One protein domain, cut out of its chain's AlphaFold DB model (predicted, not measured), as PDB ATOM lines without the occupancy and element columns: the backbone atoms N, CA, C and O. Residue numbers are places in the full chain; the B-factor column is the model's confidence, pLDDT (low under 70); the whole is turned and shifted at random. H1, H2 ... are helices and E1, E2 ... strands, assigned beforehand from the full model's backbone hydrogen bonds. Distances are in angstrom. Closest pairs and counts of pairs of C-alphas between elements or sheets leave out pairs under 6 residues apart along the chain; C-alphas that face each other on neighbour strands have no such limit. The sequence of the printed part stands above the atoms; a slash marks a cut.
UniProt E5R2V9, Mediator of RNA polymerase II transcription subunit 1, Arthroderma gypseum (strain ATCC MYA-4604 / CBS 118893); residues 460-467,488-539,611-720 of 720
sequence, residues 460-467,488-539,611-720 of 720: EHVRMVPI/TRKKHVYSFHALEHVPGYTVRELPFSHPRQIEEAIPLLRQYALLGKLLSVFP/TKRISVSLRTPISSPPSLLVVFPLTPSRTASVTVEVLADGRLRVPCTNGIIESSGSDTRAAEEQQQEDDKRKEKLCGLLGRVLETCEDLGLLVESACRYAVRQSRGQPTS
ATOM      1  N   GLU A 460     207.808 323.422 181.938       54.56
ATOM      2  CA  GLU A 460     208.243 323.709 183.311       54.56
ATOM      3  C   GLU A 460     206.995 323.754 184.199       54.56
ATOM      4  O   GLU A 460     206.076 324.528 183.932       54.56
ATOM      5  N   HIS A 461     206.934 322.929 185.245       62.38
ATOM      6  CA  HIS A 461     205.767 322.895 186.125       62.38
ATOM      7  C   HIS A 461     206.009 323.675 187.418       62.38
ATOM      8  O   HIS A 461     206.935 323.380 188.175       62.38
ATOM      9  N   VAL A 462     205.156 324.660 187.690       64.75
ATOM     10  CA  VAL A 462     205.232 325.509 188.883       64.75
ATOM     11  C   VAL A 462     204.316 324.950 189.968       64.75
ATOM     12  O   VAL A 462     203.116 324.811 189.758       64.75
ATOM     13  N   ARG A 463     204.859 324.675 191.157       66.06
ATOM     14  CA  ARG A 463     204.083 324.194 192.308       66.06
ATOM     15  C   ARG A 463     204.503 324.912 193.586       66.06
ATOM     16  O   ARG A 463     205.690 325.003 193.895       66.06
ATOM     17  N   MET A 464     203.517 325.382 194.348       57.69
ATOM     18  CA  MET A 464     203.744 325.917 195.692       57.69
ATOM     19  C   MET A 464     203.901 324.762 196.687       57.69
ATOM     20  O   MET A 464     203.053 323.870 196.737       57.69
ATOM     21  N   VAL A 465     204.971 324.779 197.480       55.75
ATOM     22  CA  VAL A 465     205.248 323.780 198.524       55.75
ATOM     23  C   VAL A 465     205.009 324.422 199.897       55.75
ATOM     24  O   VAL A 465     205.621 325.455 200.177       55.75
ATOM     25  N   PRO A 466     204.124 323.864 200.749       54.25
ATOM     26  CA  PRO A 466     203.907 324.364 202.103       54.25
ATOM     27  C   PRO A 466     205.093 324.014 203.006       54.25
ATOM     28  O   PRO A 466     205.667 322.929 202.907       54.25
ATOM     29  N   ILE A 467     205.457 324.933 203.895       53.78
ATOM     30  CA  ILE A 467     206.615 324.825 204.778       53.78
ATOM     31  C   ILE A 467     206.189 325.222 206.193       53.78
ATOM     32  O   ILE A 467     205.966 326.395 206.489       53.78
ATOM     33  N   THR A 488     204.127 329.111 205.787       57.75
ATOM     34  CA  THR A 488     204.775 329.705 204.605       57.75
ATOM     35  C   THR A 488     204.669 328.783 203.375       57.75
ATOM     36  O   THR A 488     204.560 327.561 203.506       57.75
ATOM     37  N   ARG A 489     204.683 329.341 202.156       66.12
ATOM     38  CA  ARG A 489     204.575 328.578 200.895       66.12
ATOM     39  C   ARG A 489     205.624 329.052 199.890       66.12
ATOM     40  O   ARG A 489     205.490 330.159 199.392       66.12
ATOM     41  N   LYS A 490     206.596 328.215 199.514       72.12
ATOM     42  CA  LYS A 490     207.606 328.581 198.497       72.12
ATOM     43  C   LYS A 490     207.237 328.117 197.096       72.12
ATOM     44  O   LYS A 490     206.644 327.053 196.917       72.12
ATOM     45  N   LYS A 491     207.663 328.890 196.096       76.81
ATOM     46  CA  LYS A 491     207.483 328.598 194.669       76.81
ATOM     47  C   LYS A 491     208.603 327.693 194.149       76.81
ATOM     48  O   LYS A 491     209.751 328.117 194.037       76.81
ATOM     49  N   HIS A 492     208.273 326.449 193.814       80.75
ATOM     50  CA  HIS A 492     209.193 325.512 193.166       80.75
ATOM     51  C   HIS A 492     208.841 325.380 191.676       80.75
ATOM     52  O   HIS A 492     207.665 325.306 191.318       80.75
ATOM     53  N   VAL A 493     209.856 325.328 190.813       80.06
ATOM     54  CA  VAL A 493     209.719 325.128 189.360       80.06
ATOM     55  C   VAL A 493     210.422 323.829 188.990       80.06
ATOM     56  O   VAL A 493     211.634 323.713 189.163       80.06
ATOM     57  N   TYR A 494     209.668 322.847 188.505       81.00
ATOM     58  CA  TYR A 494     210.157 321.507 188.206       81.00
ATOM     59  C   TYR A 494     210.354 321.302 186.705       81.00
ATOM     60  O   TYR A 494     209.478 321.608 185.897       81.00
ATOM     61  N   SER A 495     211.485 320.700 186.350       80.62
ATOM     62  CA  SER A 495     211.810 320.219 185.005       80.62
ATOM     63  C   SER A 495     212.031 318.703 185.031       80.62
ATOM     64  O   SER A 495     212.600 318.175 185.990       80.62
ATOM     65  N   PHE A 496     211.563 317.991 184.002       80.19
ATOM     66  CA  PHE A 496     211.654 316.528 183.915       80.19
ATOM     67  C   PHE A 496     212.608 316.069 182.810       80.19
ATOM     68  O   PHE A 496     212.564 316.570 181.682       80.19
ATOM     69  N   HIS A 497     213.441 315.074 183.115       76.06
ATOM     70  CA  HIS A 497     214.373 314.461 182.169       76.06
ATOM     71  C   HIS A 497     214.317 312.926 182.255       76.06
ATOM     72  O   HIS A 497     214.910 312.313 183.142       76.06
ATOM     73  N   ALA A 498     213.643 312.275 181.304       69.31
ATOM     74  CA  ALA A 498     213.824 310.839 181.097       69.31
ATOM     75  C   ALA A 498     215.225 310.599 180.505       69.31
ATOM     76  O   ALA A 498     215.520 311.078 179.411       69.31
ATOM     77  N   LEU A 499     216.101 309.896 181.233       64.75
ATOM     78  CA  LEU A 499     217.472 309.616 180.775       64.75
ATOM     79  C   LEU A 499     217.544 308.433 179.799       64.75
ATOM     80  O   LEU A 499     218.503 308.313 179.041       64.75
ATOM     81  N   GLU A 500     216.527 307.575 179.814       66.38
ATOM     82  CA  GLU A 500     216.380 306.399 178.960       66.38
ATOM     83  C   GLU A 500     214.973 306.435 178.346       66.38
ATOM     84  O   GLU A 500     213.986 306.599 179.065       66.38
ATOM     85  N   HIS A 501     214.853 306.291 177.021       56.94
ATOM     86  CA  HIS A 501     213.557 306.289 176.327       56.94
ATOM     87  C   HIS A 501     212.893 304.899 176.407       56.94
ATOM     88  O   HIS A 501     212.652 304.232 175.397       56.94
ATOM     89  N   VAL A 502     212.627 304.435 177.629       58.16
ATOM     90  CA  VAL A 502     211.880 303.195 177.875       58.16
ATOM     91  C   VAL A 502     210.387 303.464 177.635       58.16
ATOM     92  O   VAL A 502     209.835 304.371 178.261       58.16
ATOM     93  N   PRO A 503     209.704 302.724 176.740       58.50
ATOM     94  CA  PRO A 503     208.270 302.890 176.533       58.50
ATOM     95  C   PRO A 503     207.496 302.356 177.746       58.50
ATOM     96  O   PRO A 503     207.425 301.149 177.973       58.50
ATOM     97  N   GLY A 504     206.917 303.264 178.532       59.41
ATOM     98  CA  GLY A 504     205.985 302.920 179.605       59.41
ATOM     99  C   GLY A 504     204.590 302.602 179.062       59.41
ATOM    100  O   GLY A 504     204.099 303.290 178.166       59.41
ATOM    101  N   TYR A 505     203.938 301.591 179.636       64.69
ATOM    102  CA  TYR A 505     202.568 301.187 179.311       64.69
ATOM    103  C   TYR A 505     201.697 301.212 180.569       64.69
ATOM    104  O   TYR A 505     202.157 300.870 181.659       64.69
ATOM    105  N   THR A 506     200.429 301.595 180.427       67.25
ATOM    106  CA  THR A 506     199.444 301.523 181.510       67.25
ATOM    107  C   THR A 506     198.918 300.095 181.644       67.25
ATOM    108  O   THR A 506     198.233 299.582 180.761       67.25
ATOM    109  N   VAL A 507     199.230 299.436 182.763       72.00
ATOM    110  CA  VAL A 507     198.670 298.115 183.084       72.00
ATOM    111  C   VAL A 507     197.186 298.287 183.420       72.00
ATOM    112  O   VAL A 507     196.855 298.927 184.414       72.00
ATOM    113  N   ARG A 508     196.298 297.742 182.576       76.81
ATOM    114  CA  ARG A 508     194.842 297.697 182.819       76.81
ATOM    115  C   ARG A 508     194.394 296.356 183.397       76.81
ATOM    116  O   ARG A 508     193.680 296.322 184.389       76.81
ATOM    117  N   GLU A 509     194.837 295.270 182.774       79.00
ATOM    118  CA  GLU A 509     194.505 293.885 183.116       79.00
ATOM    119  C   GLU A 509     195.828 293.094 183.223       79.00
ATOM    120  O   GLU A 509     196.775 293.363 182.477       79.00
ATOM    121  N   LEU A 510     195.922 292.154 184.173       80.00
ATOM    122  CA  LEU A 510     197.115 291.329 184.416       80.00
ATOM    123  C   LEU A 510     196.692 289.862 184.629       80.00
ATOM    124  O   LEU A 510     196.282 289.511 185.738       80.00
ATOM    125  N   PRO A 511     196.770 288.996 183.602       79.25
ATOM    126  CA  PRO A 511     196.352 287.604 183.726       79.25
ATOM    127  C   PRO A 511     197.344 286.811 184.587       79.25
ATOM    128  O   PRO A 511     198.553 286.831 184.345       79.25
ATOM    129  N   PHE A 512     196.834 286.069 185.571       79.44
ATOM    130  CA  PHE A 512     197.632 285.200 186.437       79.44
ATOM    131  C   PHE A 512     197.062 283.776 186.501       79.44
ATOM    132  O   PHE A 512     195.889 283.525 186.250       79.44
ATOM    133  N   SER A 513     197.939 282.816 186.793       73.94
ATOM    134  CA  SER A 513     197.672 281.368 186.791       73.94
ATOM    135  C   SER A 513     197.484 280.794 188.197       73.94
ATOM    136  O   SER A 513     196.877 279.739 188.365       73.94
ATOM    137  N   HIS A 514     198.081 281.438 189.204       72.75
ATOM    138  CA  HIS A 514     198.172 280.923 190.566       72.75
ATOM    139  C   HIS A 514     198.254 282.078 191.581       72.75
ATOM    140  O   HIS A 514     199.028 283.004 191.338       72.75
ATOM    141  N   PRO A 515     197.562 282.032 192.742       72.00
ATOM    142  CA  PRO A 515     197.536 283.146 193.697       72.00
ATOM    143  C   PRO A 515     198.906 283.645 194.184       72.00
ATOM    144  O   PRO A 515     199.031 284.820 194.497       72.00
ATOM    145  N   ARG A 516     199.968 282.822 194.181       74.81
ATOM    146  CA  ARG A 516     201.331 283.308 194.498       74.81
ATOM    147  C   ARG A 516     201.820 284.416 193.551       74.81
ATOM    148  O   ARG A 516     202.585 285.274 193.961       74.81
ATOM    149  N   GLN A 517     201.367 284.444 192.302       79.12
ATOM    150  CA  GLN A 517     201.768 285.498 191.363       79.12
ATOM    151  C   GLN A 517     201.225 286.876 191.781       79.12
ATOM    152  O   GLN A 517     201.793 287.891 191.397       79.12
ATOM    153  N   ILE A 518     200.188 286.924 192.628       79.19
ATOM    154  CA  ILE A 518     199.730 288.152 193.291       79.19
ATOM    155  C   ILE A 518     200.783 288.643 194.297       79.19
ATOM    156  O   ILE A 518     201.097 289.830 194.320       79.19
ATOM    157  N   GLU A 519     201.367 287.727 195.078       77.44
ATOM    158  CA  GLU A 519     202.438 288.008 196.047       77.44
ATOM    159  C   GLU A 519     203.710 288.552 195.370       77.44
ATOM    160  O   GLU A 519     204.414 289.389 195.925       77.44
ATOM    161  N   GLU A 520     203.985 288.107 194.142       78.12
ATOM    162  CA  GLU A 520     205.103 288.589 193.321       78.12
ATOM    163  C   GLU A 520     204.773 289.918 192.602       78.12
ATOM    164  O   GLU A 520     205.653 290.761 192.420       78.12
ATOM    165  N   ALA A 521     203.507 290.144 192.222       82.12
ATOM    166  CA  ALA A 521     203.072 291.335 191.489       82.12
ATOM    167  C   ALA A 521     202.815 292.564 192.381       82.12
ATOM    168  O   ALA A 521     203.148 293.682 191.986       82.12
ATOM    169  N   ILE A 522     202.238 292.401 193.576       83.56
ATOM    170  CA  ILE A 522     201.890 293.523 194.468       83.56
ATOM    171  C   ILE A 522     203.096 294.389 194.864       83.56
ATOM    172  O   ILE A 522     202.980 295.614 194.753       83.56
ATOM    173  N   PRO A 523     204.259 293.831 195.255       82.88
ATOM    174  CA  PRO A 523     205.443 294.629 195.569       82.88
ATOM    175  C   PRO A 523     205.892 295.528 194.406       82.88
ATOM    176  O   PRO A 523     206.377 296.635 194.642       82.88
ATOM    177  N   LEU A 524     205.683 295.085 193.159       81.62
ATOM    178  CA  LEU A 524     205.955 295.856 191.942       81.62
ATOM    179  C   LEU A 524     204.857 296.899 191.676       81.62
ATOM    180  O   LEU A 524     205.164 298.051 191.374       81.62
ATOM    181  N   LEU A 525     203.578 296.547 191.841       82.50
ATOM    182  CA  LEU A 525     202.467 297.500 191.704       82.50
ATOM    183  C   LEU A 525     202.587 298.656 192.711       82.50
ATOM    184  O   LEU A 525     202.380 299.806 192.330       82.50
ATOM    185  N   ARG A 526     203.011 298.389 193.954       83.12
ATOM    186  CA  ARG A 526     203.354 299.423 194.952       83.12
ATOM    187  C   ARG A 526     204.518 300.301 194.504       83.12
ATOM    188  O   ARG A 526     204.408 301.523 194.546       83.12
ATOM    189  N   GLN A 527     205.611 299.690 194.042       84.31
ATOM    190  CA  GLN A 527     206.796 300.391 193.538       84.31
ATOM    191  C   GLN A 527     206.438 301.379 192.415       84.31
ATOM    192  O   GLN A 527     206.843 302.541 192.460       84.31
ATOM    193  N   TYR A 528     205.627 300.957 191.439       81.06
ATOM    194  CA  TYR A 528     205.202 301.822 190.335       81.06
ATOM    195  C   TYR A 528     204.092 302.814 190.718       81.06
ATOM    196  O   TYR A 528     204.117 303.942 190.224       81.06
ATOM    197  N   ALA A 529     203.176 302.469 191.631       80.56
ATOM    198  CA  ALA A 529     202.193 303.413 192.169       80.56
ATOM    199  C   ALA A 529     202.876 304.560 192.935       80.56
ATOM    200  O   ALA A 529     202.564 305.730 192.706       80.56
ATOM    201  N   LEU A 530     203.864 304.246 193.779       80.31
ATOM    202  CA  LEU A 530     204.655 305.244 194.495       80.31
ATOM    203  C   LEU A 530     205.546 306.064 193.555       80.31
ATOM    204  O   LEU A 530     205.609 307.285 193.686       80.31
ATOM    205  N   LEU A 531     206.182 305.440 192.557       83.00
ATOM    206  CA  LEU A 531     206.934 306.178 191.538       83.00
ATOM    207  C   LEU A 531     206.029 307.169 190.786       83.00
ATOM    208  O   LEU A 531     206.376 308.342 190.662       83.00
ATOM    209  N   GLY A 532     204.846 306.729 190.342       78.81
ATOM    210  CA  GLY A 532     203.844 307.589 189.710       78.81
ATOM    211  C   GLY A 532     203.369 308.719 190.629       78.81
ATOM    212  O   GLY A 532     203.180 309.845 190.178       78.81
ATOM    213  N   LYS A 533     203.261 308.459 191.936       78.69
ATOM    214  CA  LYS A 533     202.898 309.451 192.953       78.69
ATOM    215  C   LYS A 533     203.997 310.483 193.234       78.69
ATOM    216  O   LYS A 533     203.687 311.662 193.406       78.69
ATOM    217  N   LEU A 534     205.268 310.081 193.254       79.12
ATOM    218  CA  LEU A 534     206.407 311.006 193.331       79.12
ATOM    219  C   LEU A 534     206.527 311.845 192.050       79.12
ATOM    220  O   LEU A 534     206.888 313.019 192.108       79.12
ATOM    221  N   LEU A 535     206.161 311.268 190.903       78.62
ATOM    222  CA  LEU A 535     206.069 311.962 189.620       78.62
ATOM    223  C   LEU A 535     204.769 312.767 189.443       78.62
ATOM    224  O   LEU A 535     204.715 313.582 188.529       78.62
ATOM    225  N   SER A 536     203.789 312.675 190.358       72.19
ATOM    226  CA  SER A 536     202.578 313.526 190.373       72.19
ATOM    227  C   SER A 536     202.875 315.006 190.667       72.19
ATOM    228  O   SER A 536     201.960 315.820 190.783       72.19
ATOM    229  N   VAL A 537     204.154 315.353 190.837       67.56
ATOM    230  CA  VAL A 537     204.671 316.724 190.798       67.56
ATOM    231  C   VAL A 537     204.599 317.304 189.380       67.56
ATOM    232  O   VAL A 537     204.571 318.522 189.247       67.56
ATOM    233  N   PHE A 538     204.523 316.466 188.343       71.19
ATOM    234  CA  PHE A 538     204.233 316.859 186.966       71.19
ATOM    235  C   PHE A 538     202.780 316.489 186.628       71.19
ATOM    236  O   PHE A 538     202.371 315.356 186.897       71.19
ATOM    237  N   PRO A 539     201.985 317.394 186.030       56.72
ATOM    238  CA  PRO A 539     200.648 317.050 185.577       56.72
ATOM    239  C   PRO A 539     200.750 316.076 184.401       56.72
ATOM    240  O   PRO A 539     201.260 316.418 183.331       56.72
ATOM    241  N   THR A 611     212.498 331.587 194.195       70.69
ATOM    242  CA  THR A 611     211.880 330.653 193.253       70.69
ATOM    243  C   THR A 611     212.883 329.566 192.875       70.69
ATOM    244  O   THR A 611     213.766 329.765 192.038       70.69
ATOM    245  N   LYS A 612     212.764 328.393 193.504       79.56
ATOM    246  CA  LYS A 612     213.723 327.295 193.339       79.56
ATOM    247  C   LYS A 612     213.432 326.477 192.088       79.56
ATOM    248  O   LYS A 612     212.399 325.817 191.993       79.56
ATOM    249  N   ARG A 613     214.382 326.473 191.151       80.06
ATOM    250  CA  ARG A 613     214.391 325.566 189.996       80.06
ATOM    251  C   ARG A 613     214.956 324.205 190.400       80.06
ATOM    252  O   ARG A 613     216.048 324.126 190.955       80.06
ATOM    253  N   ILE A 614     214.207 323.147 190.117       85.19
ATOM    254  CA  ILE A 614     214.512 321.756 190.455       85.19
ATOM    255  C   ILE A 614     214.467 320.945 189.159       85.19
ATOM    256  O   ILE A 614     213.512 321.059 188.387       85.19
ATOM    257  N   SER A 615     215.470 320.104 188.912       83.56
ATOM    258  CA  SER A 615     215.423 319.123 187.823       83.56
ATOM    259  C   SER A 615     215.337 317.705 188.375       83.56
ATOM    260  O   SER A 615     216.090 317.309 189.266       83.56
ATOM    261  N   VAL A 616     214.375 316.944 187.861       85.12
ATOM    262  CA  VAL A 616     214.108 315.554 188.238       85.12
ATOM    263  C   VAL A 616     214.438 314.680 187.038       85.12
ATOM    264  O   VAL A 616     213.783 314.765 185.999       85.12
ATOM    265  N   SER A 617     215.462 313.842 187.175       85.25
ATOM    266  CA  SER A 617     215.863 312.895 186.134       85.25
ATOM    267  C   SER A 617     215.470 311.471 186.518       85.25
ATOM    268  O   SER A 617     215.815 311.019 187.608       85.25
ATOM    269  N   LEU A 618     214.776 310.756 185.632       85.00
ATOM    270  CA  LEU A 618     214.330 309.376 185.856       85.00
ATOM    271  C   LEU A 618     215.227 308.376 185.112       85.00
ATOM    272  O   LEU A 618     215.553 308.579 183.940       85.00
ATOM    273  N   ARG A 619     215.560 307.267 185.785       83.50
ATOM    274  CA  ARG A 619     216.107 306.035 185.191       83.50
ATOM    275  C   ARG A 619     215.200 304.853 185.528       83.50
ATOM    276  O   ARG A 619     214.763 304.735 186.674       83.50
ATOM    277  N   THR A 620     214.972 303.967 184.563       79.19
ATOM    278  CA  THR A 620     214.143 302.753 184.716       79.19
ATOM    279  C   THR A 620     214.864 301.527 184.131       79.19
ATOM    280  O   THR A 620     214.387 300.937 183.158       79.19
ATOM    281  N   PRO A 621     216.036 301.156 184.678       76.75
ATOM    282  CA  PRO A 621     216.807 300.006 184.213       76.75
ATOM    283  C   PRO A 621     216.068 298.687 184.486       76.75
ATOM    284  O   PRO A 621     215.533 298.477 185.567       76.75
ATOM    285  N   ILE A 622     216.105 297.753 183.533       71.31
ATOM    286  CA  ILE A 622     215.337 296.491 183.590       71.31
ATOM    287  C   ILE A 622     215.741 295.593 184.784       71.31
ATOM    288  O   ILE A 622     214.927 294.823 185.284       71.31
ATOM    289  N   SER A 623     216.991 295.676 185.250       73.88
ATOM    290  CA  SER A 623     217.579 294.757 186.239       73.88
ATOM    291  C   SER A 623     217.744 295.327 187.658       73.88
ATOM    292  O   SER A 623     218.428 294.715 188.477       73.88
ATOM    293  N   SER A 624     217.204 296.509 187.953       79.50
ATOM    294  CA  SER A 624     217.404 297.206 189.236       79.50
ATOM    295  C   SER A 624     216.271 298.213 189.494       79.50
ATOM    296  O   SER A 624     215.633 298.631 188.534       79.50
ATOM    297  N   PRO A 625     215.992 298.616 190.751       83.00
ATOM    298  CA  PRO A 625     214.899 299.544 191.053       83.00
ATOM    299  C   PRO A 625     214.990 300.865 190.259       83.00
ATOM    300  O   PRO A 625     216.098 301.360 190.026       83.00
ATOM    301  N   PRO A 626     213.848 301.466 189.873       86.44
ATOM    302  CA  PRO A 626     213.828 302.777 189.243       86.44
ATOM    303  C   PRO A 626     214.342 303.843 190.216       86.44
ATOM    304  O   PRO A 626     214.044 303.824 191.414       86.44
ATOM    305  N   SER A 627     215.117 304.790 189.684       88.50
ATOM    306  CA  SER A 627     215.793 305.817 190.481       88.50
ATOM    307  C   SER A 627     215.504 307.221 189.962       88.50
ATOM    308  O   SER A 627     215.664 307.488 188.765       88.50
ATOM    309  N   LEU A 628     215.159 308.126 190.875       89.06
ATOM    310  CA  LEU A 628     215.009 309.558 190.636       89.06
ATOM    311  C   LEU A 628     216.270 310.292 191.107       89.06
ATOM    312  O   LEU A 628     216.663 310.169 192.262       89.06
ATOM    313  N   LEU A 629     216.882 311.090 190.236       88.56
ATOM    314  CA  LEU A 629     217.927 312.049 190.594       88.56
ATOM    315  C   LEU A 629     217.304 313.447 190.650       88.56
ATOM    316  O   LEU A 629     216.907 313.985 189.617       88.56
ATOM    317  N   VAL A 630     217.221 314.025 191.847       88.12
ATOM    318  CA  VAL A 630     216.657 315.359 192.098       88.12
ATOM    319  C   VAL A 630     217.802 316.342 192.326       88.12
ATOM    320  O   VAL A 630     218.545 316.201 193.297       88.12
ATOM    321  N   VAL A 631     217.953 317.334 191.446       87.25
ATOM    322  CA  VAL A 631     219.005 318.365 191.508       87.25
ATOM    323  C   VAL A 631     218.378 319.733 191.773       87.25
ATOM    324  O   VAL A 631     217.378 320.087 191.152       87.25
ATOM    325  N   PHE A 632     218.954 320.503 192.697       87.50
ATOM    326  CA  PHE A 632     218.419 321.794 193.148       87.50
ATOM    327  C   PHE A 632     219.527 322.730 193.671       87.50
ATOM    328  O   PHE A 632     220.579 322.253 194.105       87.50
ATOM    329  N   PRO A 633     219.329 324.061 193.654       82.94
ATOM    330  CA  PRO A 633     220.234 325.008 194.299       82.94
ATOM    331  C   PRO A 633     220.074 324.987 195.830       82.94
ATOM    332  O   PRO A 633     218.960 324.990 196.356       82.94
ATOM    333  N   LEU A 634     221.200 325.012 196.546       77.50
ATOM    334  CA  LEU A 634     221.269 325.311 197.985       77.50
ATOM    335  C   LEU A 634     221.513 326.802 198.233       77.50
ATOM    336  O   LEU A 634     220.927 327.380 199.141       77.50
ATOM    337  N   THR A 635     222.386 327.398 197.422       69.62
ATOM    338  CA  THR A 635     222.726 328.826 197.371       69.62
ATOM    339  C   THR A 635     222.927 329.199 195.892       69.62
ATOM    340  O   THR A 635     223.117 328.291 195.074       69.62
ATOM    341  N   PRO A 636     222.938 330.489 195.496       65.19
ATOM    342  CA  PRO A 636     223.186 330.879 194.099       65.19
ATOM    343  C   PRO A 636     224.506 330.347 193.507       65.19
ATOM    344  O   PRO A 636     224.619 330.214 192.294       65.19
ATOM    345  N   SER A 637     225.489 329.999 194.344       69.38
ATOM    346  CA  SER A 637     226.789 329.446 193.938       69.38
ATOM    347  C   SER A 637     226.914 327.919 194.059       69.38
ATOM    348  O   SER A 637     227.965 327.377 193.716       69.38
ATOM    349  N   ARG A 638     225.895 327.203 194.560       78.50
ATOM    350  CA  ARG A 638     226.016 325.783 194.936       78.50
ATOM    351  C   ARG A 638     224.761 324.977 194.637       78.50
ATOM    352  O   ARG A 638     223.696 325.211 195.211       78.50
ATOM    353  N   THR A 639     224.921 323.944 193.819       83.00
ATOM    354  CA  THR A 639     223.911 322.907 193.595       83.00
ATOM    355  C   THR A 639     224.129 321.704 194.511       83.00
ATOM    356  O   THR A 639     225.247 321.392 194.925       83.00
ATOM    357  N   ALA A 640     223.038 321.012 194.821       86.88
ATOM    358  CA  ALA A 640     223.029 319.703 195.453       86.88
ATOM    359  C   ALA A 640     222.223 318.718 194.606       86.88
ATOM    360  O   ALA A 640     221.362 319.116 193.817       86.88
ATOM    361  N   SER A 641     222.488 317.426 194.786       87.19
ATOM    362  CA  SER A 641     221.700 316.365 194.165       87.19
ATOM    363  C   SER A 641     221.433 315.220 195.132       87.19
ATOM    364  O   SER A 641     222.369 314.680 195.730       87.19
ATOM    365  N   VAL A 642     220.174 314.807 195.228       88.44
ATOM    366  CA  VAL A 642     219.732 313.642 195.998       88.44
ATOM    367  C   VAL A 642     219.270 312.571 195.019       88.44
ATOM    368  O   VAL A 642     218.437 312.845 194.156       88.44
ATOM    369  N   THR A 643     219.797 311.356 195.152       88.19
ATOM    370  CA  THR A 643     219.258 310.190 194.437       88.19
ATOM    371  C   THR A 643     218.263 309.472 195.340       88.19
ATOM    372  O   THR A 643     218.532 309.301 196.527       88.19
ATOM    373  N   VAL A 644     217.137 309.037 194.779       89.50
ATOM    374  CA  VAL A 644     216.085 308.265 195.451       89.50
ATOM    375  C   VAL A 644     215.829 306.993 194.646       89.50
ATOM    376  O   VAL A 644     215.429 307.062 193.488       89.50
ATOM    377  N   GLU A 645     216.059 305.832 195.251       89.75
ATOM    378  CA  GLU A 645     215.665 304.516 194.742       89.75
ATOM    379  C   GLU A 645     214.254 304.190 195.251       89.75
ATOM    380  O   GLU A 645     214.006 304.246 196.459       89.75
ATOM    381  N   VAL A 646     213.339 303.817 194.350       87.38
ATOM    382  CA  VAL A 646     212.024 303.277 194.728       87.38
ATOM    383  C   VAL A 646     212.113 301.756 194.692       87.38
ATOM    384  O   VAL A 646     212.263 301.156 193.627       87.38
ATOM    385  N   LEU A 647     212.073 301.119 195.858       85.44
ATOM    386  CA  LEU A 647     212.204 299.671 196.000       85.44
ATOM    387  C   LEU A 647     210.853 298.962 195.809       85.44
ATOM    388  O   LEU A 647     209.792 299.593 195.788       85.44
ATOM    389  N   ALA A 648     210.901 297.632 195.709       76.06
ATOM    390  CA  ALA A 648     209.718 296.795 195.876       76.06
ATOM    391  C   ALA A 648     209.027 297.094 197.225       76.06
ATOM    392  O   ALA A 648     209.660 297.572 198.171       76.06
ATOM    393  N   ASP A 649     207.716 296.858 197.284       74.38
ATOM    394  CA  ASP A 649     206.833 297.224 198.404       74.38
ATOM    395  C   ASP A 649     206.731 298.729 198.695       74.38
ATOM    396  O   ASP A 649     206.287 299.129 199.769       74.38
ATOM    397  N   GLY A 650     207.109 299.587 197.740       71.25
ATOM    398  CA  GLY A 650     206.960 301.037 197.892       71.25
ATOM    399  C   GLY A 650     207.834 301.618 199.009       71.25
ATOM    400  O   GLY A 650     207.456 302.594 199.649       71.25
ATOM    401  N   ARG A 651     209.006 301.026 199.271       79.38
ATOM    402  CA  ARG A 651     209.990 301.591 200.210       79.38
ATOM    403  C   ARG A 651     210.913 302.569 199.488       79.38
ATOM    404  O   ARG A 651     211.328 302.306 198.357       79.38
ATOM    405  N   LEU A 652     211.254 303.685 200.133       83.12
ATOM    406  CA  LEU A 652     212.090 304.736 199.546       83.12
ATOM    407  C   LEU A 652     213.471 304.746 200.187       83.12
ATOM    408  O   LEU A 652     213.614 304.886 201.396       83.12
ATOM    409  N   ARG A 653     214.511 304.636 199.360       84.12
ATOM    410  CA  ARG A 653     215.902 304.644 199.811       84.12
ATOM    411  C   ARG A 653     216.646 305.813 199.189       84.12
ATOM    412  O   ARG A 653     216.567 306.037 197.988       84.12
ATOM    413  N   VAL A 654     217.412 306.538 200.000       85.25
ATOM    414  CA  VAL A 654     218.317 307.597 199.535       85.25
ATOM    415  C   VAL A 654     219.743 307.031 199.519       85.25
ATOM    416  O   VAL A 654     220.403 307.052 200.556       85.25
ATOM    417  N   PRO A 655     220.239 306.456 198.403       79.44
ATOM    418  CA  PRO A 655     221.590 305.892 198.355       79.44
ATOM    419  C   PRO A 655     222.699 306.950 198.419       79.44
ATOM    420  O   PRO A 655     223.784 306.646 198.911       79.44
ATOM    421  N   CYS A 656     222.475 308.175 197.923       77.19
ATOM    422  CA  CYS A 656     223.495 309.225 197.947       77.19
ATOM    423  C   CYS A 656     222.939 310.659 197.933       77.19
ATOM    424  O   CYS A 656     221.908 310.965 197.327       77.19
ATOM    425  N   THR A 657     223.697 311.544 198.584       80.69
ATOM    426  CA  THR A 657     223.431 312.978 198.735       80.69
ATOM    427  C   THR A 657     224.703 313.768 198.419       80.69
ATOM    428  O   THR A 657     225.593 313.887 199.265       80.69
ATOM    429  N   ASN A 658     224.805 314.320 197.212       80.88
ATOM    430  CA  ASN A 658     225.981 315.081 196.783       80.88
ATOM    431  C   ASN A 658     225.746 316.585 196.971       80.88
ATOM    432  O   ASN A 658     224.636 317.081 196.784       80.88
ATOM    433  N   GLY A 659     226.799 317.319 197.337       69.81
ATOM    434  CA  GLY A 659     226.769 318.778 197.482       69.81
ATOM    435  C   GLY A 659     226.094 319.318 198.750       69.81
ATOM    436  O   GLY A 659     226.199 320.516 198.994       69.81
ATOM    437  N   ILE A 660     225.449 318.489 199.584       76.00
ATOM    438  CA  ILE A 660     224.764 318.948 200.815       76.00
ATOM    439  C   ILE A 660     225.730 319.133 201.992       76.00
ATOM    440  O   ILE A 660     225.699 320.170 202.648       76.00
ATOM    441  N   ILE A 661     226.606 318.160 202.243       73.69
ATOM    442  CA  ILE A 661     227.665 318.258 203.258       73.69
ATOM    443  C   ILE A 661     228.920 318.843 202.603       73.69
ATOM    444  O   ILE A 661     229.217 318.542 201.446       73.69
ATOM    445  N   GLU A 662     229.623 319.712 203.325       66.25
ATOM    446  CA  GLU A 662     230.865 320.339 202.867       66.25
ATOM    447  C   GLU A 662     232.054 319.454 203.220       66.25
ATOM    448  O   GLU A 662     232.393 319.317 204.390       66.25
ATOM    449  N   SER A 663     232.703 318.880 202.207       56.53
ATOM    450  CA  SER A 663     233.981 318.195 202.393       56.53
ATOM    451  C   SER A 663     235.092 319.235 202.556       56.53
ATOM    452  O   SER A 663     235.563 319.803 201.567       56.53
ATOM    453  N   SER A 664     235.526 319.491 203.791       50.16
ATOM    454  CA  SER A 664     236.678 320.351 204.073       50.16
ATOM    455  C   SER A 664     237.975 319.655 203.647       50.16
ATOM    456  O   SER A 664     238.571 318.906 204.421       50.16
ATOM    457  N   GLY A 665     238.401 319.872 202.401       49.47
ATOM    458  CA  GLY A 665     239.624 319.279 201.858       49.47
ATOM    459  C   GLY A 665     240.862 319.721 202.638       49.47
ATOM    460  O   GLY A 665     241.310 320.856 202.481       49.47
ATOM    461  N   SER A 666     241.413 318.828 203.465       41.50
ATOM    462  CA  SER A 666     242.679 319.040 204.168       41.50
ATOM    463  C   SER A 666     243.715 317.997 203.733       41.50
ATOM    464  O   SER A 666     243.524 316.791 203.886       41.50
ATOM    465  N   ASP A 667     244.820 318.460 203.146       51.34
ATOM    466  CA  ASP A 667     245.900 317.596 202.660       51.34
ATOM    467  C   ASP A 667     246.781 317.118 203.826       51.34
ATOM    468  O   ASP A 667     247.843 317.677 204.104       51.34
ATOM    469  N   THR A 668     246.350 316.097 204.572       55.47
ATOM    470  CA  THR A 668     247.216 315.327 205.493       55.47
ATOM    471  C   THR A 668     246.542 314.037 205.975       55.47
ATOM    472  O   THR A 668     245.379 313.783 205.690       55.47
ATOM    473  N   ARG A 669     247.254 313.222 206.770       54.81
ATOM    474  CA  ARG A 669     246.729 311.997 207.414       54.81
ATOM    475  C   ARG A 669     245.428 312.170 208.216       54.81
ATOM    476  O   ARG A 669     244.727 311.184 208.402       54.81
ATOM    477  N   ALA A 670     245.094 313.384 208.659       55.03
ATOM    478  CA  ALA A 670     243.807 313.677 209.296       55.03
ATOM    479  C   ALA A 670     242.604 313.415 208.364       55.03
ATOM    480  O   ALA A 670     241.505 313.153 208.848       55.03
ATOM    481  N   ALA A 671     242.816 313.421 207.043       57.78
ATOM    482  CA  ALA A 671     241.785 313.155 206.049       57.78
ATOM    483  C   ALA A 671     241.148 311.760 206.179       57.78
ATOM    484  O   ALA A 671     239.977 311.625 205.854       57.78
ATOM    485  N   GLU A 672     241.854 310.731 206.670       59.91
ATOM    486  CA  GLU A 672     241.260 309.391 206.839       59.91
ATOM    487  C   GLU A 672     240.200 309.379 207.958       59.91
ATOM    488  O   GLU A 672     239.108 308.838 207.777       59.91
ATOM    489  N   GLU A 673     240.478 310.044 209.084       62.50
ATOM    490  CA  GLU A 673     239.540 310.181 210.208       62.50
ATOM    491  C   GLU A 673     238.396 311.157 209.870       62.50
ATOM    492  O   GLU A 673     237.229 310.867 210.142       62.50
ATOM    493  N   GLN A 674     238.706 312.278 209.206       63.44
ATOM    494  CA  GLN A 674     237.715 313.263 208.752       63.44
ATOM    495  C   GLN A 674     236.767 312.686 207.691       63.44
ATOM    496  O   GLN A 674     235.555 312.852 207.806       63.44
ATOM    497  N   GLN A 675     237.285 311.946 206.704       67.56
ATOM    498  CA  GLN A 675     236.474 311.256 205.696       67.56
ATOM    499  C   GLN A 675     235.538 310.234 206.352       67.56
ATOM    500  O   GLN A 675     234.369 310.153 205.976       67.56
ATOM    501  N   GLN A 676     236.012 309.490 207.360       71.38
ATOM    502  CA  GLN A 676     235.172 308.539 208.087       71.38
ATOM    503  C   GLN A 676     234.067 309.236 208.901       71.38
ATOM    504  O   GLN A 676     232.956 308.704 208.996       71.38
ATOM    505  N   GLU A 677     234.319 310.424 209.462       76.44
ATOM    506  CA  GLU A 677     233.260 311.208 210.103       76.44
ATOM    507  C   GLU A 677     232.267 311.777 209.075       76.44
ATOM    508  O   GLU A 677     231.057 311.655 209.266       76.44
ATOM    509  N   ASP A 678     232.744 312.328 207.958       74.56
ATOM    510  CA  ASP A 678     231.890 312.887 206.905       74.56
ATOM    511  C   ASP A 678     231.042 311.832 206.195       74.56
ATOM    512  O   ASP A 678     229.877 312.093 205.893       74.56
ATOM    513  N   ASP A 679     231.554 310.623 205.969       77.38
ATOM    514  CA  ASP A 679     230.752 309.521 205.432       77.38
ATOM    515  C   ASP A 679     229.698 309.043 206.443       77.38
ATOM    516  O   ASP A 679     228.555 308.787 206.062       77.38
ATOM    517  N   LYS A 680     230.004 309.061 207.746       80.50
ATOM    518  CA  LYS A 680     229.022 308.814 208.817       80.50
ATOM    519  C   LYS A 680     227.979 309.938 208.940       80.50
ATOM    520  O   LYS A 680     226.826 309.678 209.288       80.50
ATOM    521  N   ARG A 681     228.343 311.191 208.635       79.12
ATOM    522  CA  ARG A 681     227.401 312.325 208.525       79.12
ATOM    523  C   ARG A 681     226.503 312.174 207.287       79.12
ATOM    524  O   ARG A 681     225.296 312.382 207.404       79.12
ATOM    525  N   LYS A 682     227.049 311.743 206.140       80.25
ATOM    526  CA  LYS A 682     226.288 311.424 204.912       80.25
ATOM    527  C   LYS A 682     225.309 310.272 205.142       80.25
ATOM    528  O   LYS A 682     224.145 310.411 204.798       80.25
ATOM    529  N   GLU A 683     225.732 309.186 205.790       81.56
ATOM    530  CA  GLU A 683     224.859 308.054 206.135       81.56
ATOM    531  C   GLU A 683     223.668 308.497 207.005       81.56
ATOM    532  O   GLU A 683     222.514 308.209 206.677       81.56
ATOM    533  N   LYS A 684     223.926 309.291 208.056       81.69
ATOM    534  CA  LYS A 684     222.871 309.904 208.881       81.69
ATOM    535  C   LYS A 684     221.927 310.797 208.069       81.69
ATOM    536  O   LYS A 684     220.720 310.747 208.291       81.69
ATOM    537  N   LEU A 685     222.451 311.602 207.142       81.88
ATOM    538  CA  LEU A 685     221.644 312.456 206.266       81.88
ATOM    539  C   LEU A 685     220.778 311.628 205.304       81.88
ATOM    540  O   LEU A 685     219.589 311.911 205.172       81.88
ATOM    541  N   CYS A 686     221.323 310.578 204.689       82.75
ATOM    542  CA  CYS A 686     220.567 309.648 203.850       82.75
ATOM    543  C   CYS A 686     219.427 308.974 204.635       82.75
ATOM    544  O   CYS A 686     218.295 308.943 204.156       82.75
ATOM    545  N   GLY A 687     219.683 308.512 205.865       79.00
ATOM    546  CA  GLY A 687     218.652 307.947 206.749       79.00
ATOM    547  C   GLY A 687     217.636 308.969 207.286       79.00
ATOM    548  O   GLY A 687     216.522 308.607 207.662       79.00
ATOM    549  N   LEU A 688     217.985 310.258 207.319       79.81
ATOM    550  CA  LEU A 688     217.059 311.345 207.654       79.81
ATOM    551  C   LEU A 688     216.142 311.672 206.466       79.81
ATOM    552  O   LEU A 688     214.925 311.696 206.619       79.81
ATOM    553  N   LEU A 689     216.717 311.872 205.277       79.81
ATOM    554  CA  LEU A 689     215.970 312.186 204.055       79.81
ATOM    555  C   LEU A 689     215.135 310.997 203.557       79.81
ATOM    556  O   LEU A 689     214.060 311.218 203.005       79.81
ATOM    557  N   GLY A 690     215.583 309.760 203.805       80.31
ATOM    558  CA  GLY A 690     214.788 308.542 203.627       80.31
ATOM    559  C   GLY A 690     213.504 308.590 204.451       80.31
ATOM    560  O   GLY A 690     212.426 308.626 203.871       80.31
ATOM    561  N   ARG A 691     213.610 308.746 205.780       75.88
ATOM    562  CA  ARG A 691     212.438 308.862 206.669       75.88
ATOM    563  C   ARG A 691     211.514 310.026 206.290       75.88
ATOM    564  O   ARG A 691     210.297 309.862 206.286       75.88
ATOM    565  N   VAL A 692     212.064 311.187 205.915       77.19
ATOM    566  CA  VAL A 692     211.255 312.321 205.424       77.19
ATOM    567  C   VAL A 692     210.479 311.938 204.158       77.19
ATOM    568  O   VAL A 692     209.297 312.253 204.059       77.19
ATOM    569  N   LEU A 693     211.091 311.231 203.207       77.75
ATOM    570  CA  LEU A 693     210.404 310.745 202.006       77.75
ATOM    571  C   LEU A 693     209.360 309.667 202.310       77.75
ATOM    572  O   LEU A 693     208.253 309.756 201.785       77.75
ATOM    573  N   GLU A 694     209.690 308.694 203.160       77.19
ATOM    574  CA  GLU A 694     208.787 307.622 203.598       77.19
ATOM    575  C   GLU A 694     207.564 308.163 204.348       77.19
ATOM    576  O   GLU A 694     206.519 307.524 204.322       77.19
ATOM    577  N   THR A 695     207.662 309.337 204.986       69.88
ATOM    578  CA  THR A 695     206.534 309.952 205.710       69.88
ATOM    579  C   THR A 695     205.755 310.967 204.857       69.88
ATOM    580  O   THR A 695     204.532 311.043 204.966       69.88
ATOM    581  N   CYS A 696     206.436 311.747 204.005       71.31
ATOM    582  CA  CYS A 696     205.836 312.854 203.242       71.31
ATOM    583  C   CYS A 696     205.406 312.499 201.809       71.31
ATOM    584  O   CYS A 696     204.499 313.139 201.277       71.31
ATOM    585  N   GLU A 697     206.088 311.554 201.151       76.12
ATOM    586  CA  GLU A 697     205.872 311.167 199.745       76.12
ATOM    587  C   GLU A 697     205.794 312.362 198.763       76.12
ATOM    588  O   GLU A 697     204.965 312.418 197.841       76.12
ATOM    589  N   ASP A 698     206.659 313.358 198.987       78.94
ATOM    590  CA  ASP A 698     206.722 314.601 198.216       78.94
ATOM    591  C   ASP A 698     208.171 315.082 198.033       78.94
ATOM    592  O   ASP A 698     208.891 315.368 198.995       78.94
ATOM    593  N   LEU A 699     208.591 315.213 196.771       81.00
ATOM    594  CA  LEU A 699     209.928 315.680 196.398       81.00
ATOM    595  C   LEU A 699     210.174 317.149 196.795       81.00
ATOM    596  O   LEU A 699     211.320 317.540 197.006       81.00
ATOM    597  N   GLY A 700     209.124 317.965 196.941       77.31
ATOM    598  CA  GLY A 700     209.249 319.351 197.400       77.31
ATOM    599  C   GLY A 700     209.655 319.454 198.871       77.31
ATOM    600  O   GLY A 700     210.537 320.241 199.217       77.31
ATOM    601  N   LEU A 701     209.063 318.613 199.724       79.25
ATOM    602  CA  LEU A 701     209.377 318.554 201.156       79.25
ATOM    603  C   LEU A 701     210.753 317.922 201.414       79.25
ATOM    604  O   LEU A 701     211.458 318.361 202.325       79.25
ATOM    605  N   LEU A 702     211.183 316.968 200.575       83.12
ATOM    606  CA  LEU A 702     212.570 316.486 200.540       83.12
ATOM    607  C   LEU A 702     213.557 317.644 200.316       83.12
ATOM    608  O   LEU A 702     214.505 317.794 201.088       83.12
ATOM    609  N   VAL A 703     213.340 318.456 199.274       82.38
ATOM    610  CA  VAL A 703     214.250 319.553 198.900       82.38
ATOM    611  C   VAL A 703     214.352 320.597 200.012       82.38
ATOM    612  O   VAL A 703     215.461 320.953 200.407       82.38
ATOM    613  N   GLU A 704     213.234 321.033 200.599       82.81
ATOM    614  CA  GLU A 704     213.289 322.000 201.704       82.81
ATOM    615  C   GLU A 704     213.897 321.416 202.986       82.81
ATOM    616  O   GLU A 704     214.616 322.124 203.692       82.81
ATOM    617  N   SER A 705     213.703 320.123 203.264       78.69
ATOM    618  CA  SER A 705     214.366 319.443 204.389       78.69
ATOM    619  C   SER A 705     215.885 319.367 204.193       78.69
ATOM    620  O   SER A 705     216.646 319.637 205.123       78.69
ATOM    621  N   ALA A 706     216.339 319.086 202.969       81.56
ATOM    622  CA  ALA A 706     217.750 319.105 202.597       81.56
ATOM    623  C   ALA A 706     218.366 320.516 202.692       81.56
ATOM    624  O   ALA A 706     219.450 320.677 203.258       81.56
ATOM    625  N   CYS A 707     217.663 321.553 202.219       80.19
ATOM    626  CA  CYS A 707     218.083 322.948 202.388       80.19
ATOM    627  C   CYS A 707     218.171 323.347 203.871       80.19
ATOM    628  O   CYS A 707     219.168 323.936 204.290       80.19
ATOM    629  N   ARG A 708     217.169 322.989 204.687       79.25
ATOM    630  CA  ARG A 708     217.165 323.236 206.141       79.25
ATOM    631  C   ARG A 708     218.337 322.554 206.845       79.25
ATOM    632  O   ARG A 708     218.950 323.166 207.716       79.25
ATOM    633  N   TYR A 709     218.683 321.327 206.452       78.88
ATOM    634  CA  TYR A 709     219.849 320.622 206.985       78.88
ATOM    635  C   TYR A 709     221.162 321.350 206.654       78.88
ATOM    636  O   TYR A 709     221.964 321.596 207.553       78.88
ATOM    637  N   ALA A 710     221.359 321.768 205.397       78.12
ATOM    638  CA  ALA A 710     222.553 322.512 204.984       78.12
ATOM    639  C   ALA A 710     222.721 323.835 205.761       78.12
ATOM    640  O   ALA A 710     223.803 324.117 206.271       78.12
ATOM    641  N   VAL A 711     221.640 324.608 205.928       75.75
ATOM    642  CA  VAL A 711     221.654 325.877 206.688       75.75
ATOM    643  C   VAL A 711     221.892 325.659 208.191       75.75
ATOM    644  O   VAL A 711     222.463 326.523 208.855       75.75
ATOM    645  N   ARG A 712     221.498 324.507 208.751       74.25
ATOM    646  CA  ARG A 712     221.846 324.141 210.136       74.25
ATOM    647  C   ARG A 712     223.329 323.810 210.287       74.25
ATOM    648  O   ARG A 712     223.924 324.229 211.272       74.25
ATOM    649  N   GLN A 713     223.932 323.128 209.312       68.56
ATOM    650  CA  GLN A 713     225.366 322.819 209.335       68.56
ATOM    651  C   GLN A 713     226.232 324.085 209.216       68.56
ATOM    652  O   GLN A 713     227.139 324.271 210.025       68.56
ATOM    653  N   SER A 714     225.915 325.008 208.298       61.59
ATOM    654  CA  SER A 714     226.687 326.255 208.147       61.59
ATOM    655  C   SER A 714     226.551 327.222 209.331       61.59
ATOM    656  O   SER A 714     227.448 328.024 209.571       61.59
ATOM    657  N   ARG A 715     225.471 327.123 210.120       59.00
ATOM    658  CA  ARG A 715     225.321 327.824 211.413       59.00
ATOM    659  C   ARG A 715     225.984 327.102 212.596       59.00
ATOM    660  O   ARG A 715     226.109 327.701 213.659       59.00
ATOM    661  N   GLY A 716     226.354 325.831 212.436       46.47
ATOM    662  CA  GLY A 716     226.955 324.998 213.483       46.47
ATOM    663  C   GLY A 716     228.486 325.029 213.519       46.47
ATOM    664  O   GLY A 716     229.074 324.624 214.520       46.47
ATOM    665  N   GLN A 717     229.142 325.511 212.458       37.25
ATOM    666  CA  GLN A 717     230.588 325.734 212.464       37.25
ATOM    667  C   GLN A 717     230.930 326.998 213.275       37.25
ATOM    668  O   GLN A 717     230.376 328.063 212.993       37.25
ATOM    669  N   PRO A 718     231.856 326.935 214.251       30.20
ATOM    670  CA  PRO A 718     232.387 328.138 214.873       30.20
ATOM    671  C   PRO A 718     233.245 328.901 213.855       30.20
ATOM    672  O   PRO A 718     234.187 328.350 213.290       30.20
ATOM    673  N   THR A 719     232.936 330.179 213.641       32.66
ATOM    674  CA  THR A 719     233.771 331.085 212.840       32.66
ATOM    675  C   THR A 719     235.130 331.269 213.516       32.66
ATOM    676  O   THR A 719     235.173 331.758 214.649       32.66
ATOM    677  N   SER A 720     236.209 330.874 212.834       30.06
ATOM    678  CA  SER A 720     237.604 330.990 213.291       30.06
ATOM    679  C   SER A 720     238.181 332.388 213.099       30.06
ATOM    680  O   SER A 720     238.093 332.861 211.941       30.06
TER     681      SER A 720
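What this domain is: This is residues 460 to 467, 488 to 539 and 611 to 720 of the 720 residues of the protein "Mediator of RNA polymerase II transcription subunit 1" of Arthroderma gypseum (strain ATCC MYA-4604 / CBS 118893) (UniProt E5R2V9). What shape do these atoms make? One strongly twisted sheet of six strands curls round the helix H3, with H2 beside H3 over the edge strand E6, and H1 packs on the sheet with its residues 524 to 537. It has two layers, the sheet and, on one face of it, the helices H1, H2 and H3. What is it made of, and how large is it? The printed part has 170 residues with three named helices and six named strands, in the order E1 E2 H1 E3 E4 E5 E6 H2 H3; the class is mixed, and the mixed sheet runs E1 E2 E3 E4 E5 E6. It is only just loose, close to compact, with a radius of gyration of the C-alphas of 18.7 A, and elongated, spanning 68 by 38 by 29 A.

Where its parts are: Where are the strands? E1 is residues 461 to 467, beginning at C-alpha 461 (205.767, 322.895, 186.125); E2 is 488 to 498, 31.5 A long. E3 is 612 to 619, E4 627 to 635, E5 638 to 646, 26.5 A long, and E6 652 to 658. Where are the helices? H1 is residues 516 to 537, 33.8 A; H2 is 670 to 696, 38.5 A; H3 is 699 to 716, 25.9 A, ending at C-alpha 716 (226.955, 324.998, 213.483).

How they stand to each other: How do the strands pair? E3, E4, E5 and E6 form a meander, each strand the antiparallel neighbour of the one before, with N 617 and O 629 at 2.8 A, N 630 and O 642 at 2.9 A, and N 645 and O 653 at 2.8 A. E2 and E3 are parallel, with N 614 and O 493 at 2.8 A; E1 and E2 are antiparallel, with N 463 and O 492 at 2.9 A. How do the helices sit? H2 and H3, a helical hairpin on the same face, touch at a tilt of 36 degrees, only just steep, opposite ways; their closest C-alphas, Leu 693 and Leu 702, are 6.3 A apart. H2 runs slantwise to E6 at 38 degrees on the local plane, its height over the sheet 5.2 A. H1 lies only just over E5, with 3 C-alphas falling on it. Are the helix backbones complete? Every O i to N i+4 pair is within hydrogen-bond range in H2 and H3, and 15 of 18 in H1.

The domain as a whole: Where is the printed part cut? C-alphas 467 and 488 are 5.2 A apart across one cut, and 539 and 611 are 19.2 A apart across the other. Which links are long, and what stands free? The links E2 to H1 and E6 to H2 are long, and residues 715 to 720 stand free. Where is confidence low? The mean pLDDT of the printed part is 73.8, with residues 460 to 467, 662 to 675 and 713 to 720 among those under 70.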